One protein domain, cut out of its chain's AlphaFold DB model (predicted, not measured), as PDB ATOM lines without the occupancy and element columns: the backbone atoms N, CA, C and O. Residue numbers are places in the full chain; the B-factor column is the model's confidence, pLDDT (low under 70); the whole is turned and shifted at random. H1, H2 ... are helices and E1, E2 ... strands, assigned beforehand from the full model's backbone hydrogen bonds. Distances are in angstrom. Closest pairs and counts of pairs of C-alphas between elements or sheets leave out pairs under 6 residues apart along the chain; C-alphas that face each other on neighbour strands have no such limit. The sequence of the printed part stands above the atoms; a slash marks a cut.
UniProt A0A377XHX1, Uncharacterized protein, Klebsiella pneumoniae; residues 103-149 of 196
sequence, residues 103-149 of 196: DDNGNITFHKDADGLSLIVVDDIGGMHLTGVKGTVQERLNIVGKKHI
ATOM      1  N   ASP A 103      41.594 -51.226  38.095       70.81
ATOM      2  CA  ASP A 103      42.356 -52.113  37.209       70.81
ATOM      3  C   ASP A 103      43.500 -52.807  37.973       70.81
ATOM      4  O   ASP A 103      43.758 -52.507  39.141       70.81
ATOM      5  N   ASP A 104      44.207 -53.723  37.308       75.62
ATOM      6  CA  ASP A 104      45.330 -54.476  37.891       75.62
ATOM      7  C   ASP A 104      46.502 -53.583  38.349       75.62
ATOM      8  O   ASP A 104      47.376 -54.034  39.088       75.62
ATOM      9  N   ASN A 105      46.521 -52.312  37.931       73.81
ATOM     10  CA  ASN A 105      47.548 -51.333  38.277       73.81
ATOM     11  C   ASN A 105      47.098 -50.367  39.390       73.81
ATOM     12  O   ASN A 105      47.859 -49.471  39.751       73.81
ATOM     13  N   GLY A 106      45.889 -50.533  39.939       70.25
ATOM     14  CA  GLY A 106      45.356 -49.704  41.022       70.25
ATOM     15  C   GLY A 106      44.701 -48.394  40.573       70.25
ATOM     16  O   GLY A 106      44.397 -47.551  41.417       70.25
ATOM     17  N   ASN A 107      44.447 -48.204  39.276       70.56
ATOM     18  CA  ASN A 107      43.723 -47.029  38.795       70.56
ATOM     19  C   ASN A 107      42.217 -47.205  38.990       70.56
ATOM     20  O   ASN A 107      41.690 -48.304  38.823       70.56
ATOM     21  N   ILE A 108      41.494 -46.119  39.267       72.31
ATOM     22  CA  ILE A 108      40.043 -46.172  39.466       72.31
ATOM     23  C   ILE A 108      39.317 -46.218  38.109       72.31
ATOM     24  O   ILE A 108      39.545 -45.384  37.228       72.31
ATOM     25  N   THR A 109      38.402 -47.177  37.949       71.44
ATOM     26  CA  THR A 109      37.694 -47.497  36.698       71.44
ATOM     27  C   THR A 109      36.176 -47.449  36.904       71.44
ATOM     28  O   THR A 109      35.558 -48.381  37.404       71.44
ATOM     29  N   PHE A 110      35.515 -46.356  36.526       67.75
ATOM     30  CA  PHE A 110      34.064 -46.221  36.756       67.75
ATOM     31  C   PHE A 110      33.199 -46.808  35.630       67.75
ATOM     32  O   PHE A 110      32.027 -47.109  35.849       67.75
ATOM     33  N   HIS A 111      33.768 -47.006  34.437       69.69
ATOM     34  CA  HIS A 111      33.047 -47.481  33.256       69.69
ATOM     35  C   HIS A 111      33.800 -48.640  32.608       69.69
ATOM     36  O   HIS A 111      34.873 -48.435  32.039       69.69
ATOM     37  N   LYS A 112      33.228 -49.841  32.698       68.50
ATOM     38  CA  LYS A 112      33.675 -51.036  31.975       68.50
ATOM     39  C   LYS A 112      32.677 -51.363  30.861       68.50
ATOM     40  O   LYS A 112      31.500 -51.021  30.987       68.50
ATOM     41  N   ASP A 113      33.136 -51.979  29.779       73.75
ATOM     42  CA  ASP A 113      32.248 -52.561  28.768       73.75
ATOM     43  C   ASP A 113      31.713 -53.944  29.192       73.75
ATOM     44  O   ASP A 113      31.940 -54.399  30.317       73.75
ATOM     45  N   ALA A 114      30.957 -54.601  28.303       73.69
ATOM     46  CA  ALA A 114      30.372 -55.922  28.549       73.69
ATOM     47  C   ALA A 114      31.422 -57.030  28.757       73.69
ATOM     48  O   ALA A 114      31.112 -58.039  29.387       73.69
ATOM     49  N   ASP A 115      32.652 -56.817  28.280       78.75
ATOM     50  CA  ASP A 115      33.776 -57.746  28.400       78.75
ATOM     51  C   ASP A 115      34.673 -57.411  29.613       78.75
ATOM     52  O   ASP A 115      35.658 -58.098  29.883       78.75
ATOM     53  N   GLY A 116      34.324 -56.370  30.382       68.31
ATOM     54  CA  GLY A 116      35.035 -55.949  31.591       68.31
ATOM     55  C   GLY A 116      36.231 -55.024  31.342       68.31
ATOM     56  O   GLY A 116      36.933 -54.670  32.300       68.31
ATOM     57  N   LEU A 117      36.454 -54.590  30.096       74.88
ATOM     58  CA  LEU A 117      37.522 -53.663  29.741       74.88
ATOM     59  C   LEU A 117      37.164 -52.251  30.213       74.88
ATOM     60  O   LEU A 117      36.081 -51.734  29.945       74.88
ATOM     61  N   SER A 118      38.091 -51.601  30.910       78.75
ATOM     62  CA  SER A 118      37.925 -50.218  31.356       78.75
ATOM     63  C   SER A 118      37.890 -49.273  30.151       78.75
ATOM     64  O   SER A 118      38.813 -49.263  29.343       78.75
ATOM     65  N   LEU A 119      36.837 -48.465  30.026       77.19
ATOM     66  CA  LEU A 119      36.661 -47.477  28.952       77.19
ATOM     67  C   LEU A 119      37.222 -46.103  29.335       77.19
ATOM     68  O   LEU A 119      37.719 -45.363  28.484       77.19
ATOM     69  N   ILE A 120      37.116 -45.771  30.623       79.00
ATOM     70  CA  ILE A 120      37.544 -44.506  31.216       79.00
ATOM     71  C   ILE A 120      38.323 -44.825  32.486       79.00
ATOM     72  O   ILE A 120      37.825 -45.548  33.355       79.00
ATOM     73  N   VAL A 121      39.518 -44.254  32.591       79.75
ATOM     74  CA  VAL A 121      40.402 -44.402  33.748       79.75
ATOM     75  C   VAL A 121      40.820 -43.020  34.224       79.75
ATOM     76  O   VAL A 121      41.117 -42.151  33.406       79.75
ATOM     77  N   VAL A 122      40.829 -42.808  35.538       81.12
ATOM     78  CA  VAL A 122      41.455 -41.627  36.143       81.12
ATOM     79  C   VAL A 122      42.707 -42.096  36.870       81.12
ATOM     80  O   VAL A 122      42.623 -43.001  37.701       81.12
ATOM     81  N   ASP A 123      43.854 -41.525  36.505       79.12
ATOM     82  CA  ASP A 123      45.129 -41.832  37.157       79.12
ATOM     83  C   ASP A 123      45.223 -41.207  38.563       79.12
ATOM     84  O   ASP A 123      44.353 -40.446  39.001       79.12
ATOM     85  N   ASP A 124      46.292 -41.536  39.285       74.50
ATOM     86  CA  ASP A 124      46.573 -41.082  40.651       74.50
ATOM     87  C   ASP A 124      46.814 -39.565  40.778       74.50
ATOM     88  O   ASP A 124      46.750 -39.015  41.879       74.50
ATOM     89  N   ILE A 125      47.031 -38.869  39.659       80.31
ATOM     90  CA  ILE A 125      47.231 -37.415  39.583       80.31
ATOM     91  C   ILE A 125      45.956 -36.714  39.051       80.31
ATOM     92  O   ILE A 125      45.904 -35.487  38.937       80.31
ATOM     93  N   GLY A 126      44.879 -37.462  38.778       79.19
ATOM     94  CA  GLY A 126      43.597 -36.935  38.301       79.19
ATOM     95  C   GLY A 126      43.510 -36.728  36.781       79.19
ATOM     96  O   GLY A 126      42.577 -36.083  36.289       79.19
ATOM     97  N   GLY A 127      44.465 -37.250  36.011       85.56
ATOM     98  CA  GLY A 127      44.416 -37.294  34.554       85.56
ATOM     99  C   GLY A 127      43.339 -38.264  34.070       85.56
ATOM    100  O   GLY A 127      43.308 -39.423  34.474       85.56
ATOM    101  N   MET A 128      42.435 -37.798  33.201       87.25
ATOM    102  CA  MET A 128      41.382 -38.644  32.629       87.25
ATOM    103  C   MET A 128      41.881 -39.259  31.323       87.25
ATOM    104  O   MET A 128      42.219 -38.532  30.386       87.25
ATOM    105  N   HIS A 129      41.873 -40.584  31.231       86.44
ATOM    106  CA  HIS A 129      42.276 -41.351  30.055       86.44
ATOM    107  C   HIS A 129      41.072 -42.068  29.452       86.44
ATOM    108  O   HIS A 129      40.226 -42.611  30.164       86.44
ATOM    109  N   LEU A 130      41.009 -42.068  28.121       84.44
ATOM    110  CA  LEU A 130      40.026 -42.824  27.348       84.44
ATOM    111  C   LEU A 130      40.741 -43.978  26.648       84.44
ATOM    112  O   LEU A 130      41.783 -43.778  26.018       84.44
ATOM    113  N   THR A 131      40.179 -45.179  26.711       80.69
ATOM    114  CA  THR A 131      40.784 -46.348  26.065       80.69
ATOM    115  C   THR A 131      40.889 -46.156  24.552       80.69
ATOM    116  O   THR A 131      39.979 -45.650  23.898       80.69
ATOM    117  N   GLY A 132      42.047 -46.515  23.989       80.94
ATOM    118  CA  GLY A 132      42.370 -46.283  22.576       80.94
ATOM    119  C   GLY A 132      42.821 -44.853  22.247       80.94
ATOM    120  O   GLY A 132      43.197 -44.574  21.107       80.94
ATOM    121  N   VAL A 133      42.850 -43.947  23.227       84.38
ATOM    122  CA  VAL A 133      43.285 -42.558  23.055       84.38
ATOM    123  C   VAL A 133      44.617 -42.345  23.773       84.38
ATOM    124  O   VAL A 133      44.740 -42.563  24.969       84.38
ATOM    125  N   LYS A 134      45.647 -41.901  23.039       83.44
ATOM    126  CA  LYS A 134      46.952 -41.575  23.645       83.44
ATOM    127  C   LYS A 134      46.877 -40.278  24.456       83.44
ATOM    128  O   LYS A 134      46.463 -39.266  23.882       83.44
ATOM    129  N   GLY A 135      47.376 -40.289  25.688       84.94
ATOM    130  CA  GLY A 135      47.433 -39.113  26.566       84.94
ATOM    131  C   GLY A 135      46.083 -38.754  27.188       84.94
ATOM    132  O   GLY A 135      45.059 -39.366  26.877       84.94
ATOM    133  N   THR A 136      46.084 -37.736  28.048       88.62
ATOM    134  CA  THR A 136      44.897 -37.348  28.824       88.62
ATOM    135  C   THR A 136      43.892 -36.547  27.992       88.62
ATOM    136  O   THR A 136      44.227 -35.871  27.010       88.62
ATOM    137  N   VAL A 137      42.630 -36.558  28.419       87.25
ATOM    138  CA  VAL A 137      41.581 -35.691  27.867       87.25
ATOM    139  C   VAL A 137      41.964 -34.214  28.023       87.25
ATOM    140  O   VAL A 137      41.765 -33.435  27.092       87.25
ATOM    141  N   GLN A 138      42.579 -33.832  29.148       88.00
ATOM    142  CA  GLN A 138      43.032 -32.465  29.421       88.00
ATOM    143  C   GLN A 138      44.086 -31.986  28.410       88.00
ATOM    144  O   GLN A 138      43.974 -30.885  27.863       88.00
ATOM    145  N   GLU A 139      45.086 -32.815  28.101       86.81
ATOM    146  CA  GLU A 139      46.098 -32.512  27.080       86.81
ATOM    147  C   GLU A 139      45.461 -32.307  25.703       86.81
ATOM    148  O   GLU A 139      45.793 -31.362  24.980       86.81
ATOM    149  N   ARG A 140      44.500 -33.163  25.347       83.31
ATOM    150  CA  ARG A 140      43.812 -33.084  24.055       83.31
ATOM    151  C   ARG A 140      42.909 -31.867  23.949       83.31
ATOM    152  O   ARG A 140      42.941 -31.190  22.921       83.31
ATOM    153  N   LEU A 141      42.161 -31.545  25.000       80.56
ATOM    154  CA  LEU A 141      41.308 -30.360  25.025       80.56
ATOM    155  C   LEU A 141      42.140 -29.073  24.953       80.56
ATOM    156  O   LEU A 141      41.769 -28.147  24.235       80.56
ATOM    157  N   ASN A 142      43.316 -29.048  25.586       79.31
ATOM    158  CA  ASN A 142      44.260 -27.936  25.461       79.31
ATOM    159  C   ASN A 142      44.768 -27.744  24.022       79.31
ATOM    160  O   ASN A 142      44.951 -26.608  23.581       79.31
ATOM    161  N   ILE A 143      44.983 -28.822  23.261       73.06
ATOM    162  CA  ILE A 143      45.364 -28.732  21.840       73.06
ATOM    163  C   ILE A 143      44.199 -28.207  20.993       73.06
ATOM    164  O   ILE A 143      44.408 -27.340  20.144       73.06
ATOM    165  N   VAL A 144      42.981 -28.708  21.219       67.75
ATOM    166  CA  VAL A 144      41.778 -28.265  20.493       67.75
ATOM    167  C   VAL A 144      41.488 -26.787  20.770       67.75
ATOM    168  O   VAL A 144      41.289 -26.022  19.828       67.75
ATOM    169  N   GLY A 145      41.579 -26.351  22.031       59.81
ATOM    170  CA  GLY A 145      41.406 -24.949  22.419       59.81
ATOM    171  C   GLY A 145      42.452 -24.011  21.807       59.81
ATOM    172  O   GLY A 145      42.118 -22.906  21.392       59.81
ATOM    173  N   LYS A 146      43.708 -24.459  21.657       54.28
ATOM    174  CA  LYS A 146      44.774 -23.673  21.000       54.28
ATOM    175  C   LYS A 146      44.653 -23.619  19.475       54.28
ATOM    176  O   LYS A 146      45.134 -22.668  18.865       54.28
ATOM    177  N   LYS A 147      44.037 -24.625  18.844       46.72
ATOM    178  CA  LYS A 147      43.794 -24.650  17.390       46.72
ATOM    179  C   LYS A 147      42.561 -23.855  16.959       46.72
ATOM    180  O   LYS A 147      42.428 -23.583  15.772       46.72
ATOM    181  N   HIS A 148      41.734 -23.397  17.896       40.84
ATOM    182  CA  HIS A 148      40.699 -22.384  17.665       40.84
ATOM    183  C   HIS A 148      41.280 -20.958  17.559       40.84
ATOM    184  O   HIS A 148      40.676 -19.987  18.004       40.84
ATOM    185  N   ILE A 149      42.450 -20.798  16.934       42.47
ATOM    186  CA  ILE A 149      42.812 -19.511  16.341       42.47
ATOM    187  C   ILE A 149      42.104 -19.475  14.994       42.47
ATOM    188  O   ILE A 149      42.549 -20.062  14.009       42.47
TER     189      ILE A 149
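Overview. This is residues 103 to 149 of the 196 residues of an uncharacterized protein of Klebsiella pneumoniae (UniProt A0A377XHX1). A small three-stranded antiparallel sheet, E1 - E2 - E3, makes the body, and a single helix, H1, runs away from the E3 edge as an arm, with residues 140 to 149 sticking out. The sheet is a meander, each strand the antiparallel neighbour of the one before. The printed part has 47 residues, with three named strands and then one named helix; the class is mixed, helices and strands. The whole is loose, with a radius of gyration of the C-alphas of 12.6 A, and elongated, spanning 41 by 23 by 14 A.

Along the chain. E1 is residues 108 to 112, 11.0 A long, from C-alpha 108 at (40.043, -46.172, 39.466). E2 is residues 118 to 122, 10.4 A, and E3 residues 128 to 130, 6.9 A. H1 is residues 137 to 147, 15.4 A, ending at C-alpha 147 at (43.794, -24.650, 17.390).

Arrangement. E1 and E2 form a hairpin at 156 degrees, with N 119 and O 111 2.8 A apart. E2 and E3 form another at 162 degrees, with N 129 and O 121 2.8 A apart. E1 and E3 are apart. H1 only grazes the sheet, with its residues 137 to 139; the closest C-alphas of E3 and H1 are those of Met 128 and Val 137, 5.6 A. In H1 every O i to N i+4 pair is within hydrogen-bond range.

Size, cuts and confidence. The C-alphas of Asp 104 and Ile 149, the two farthest apart, are 41.1 A from each other. The printed part has no cut and no long link. Confidence is under 70 at residues 110 to 112, 116 and 144 to 149.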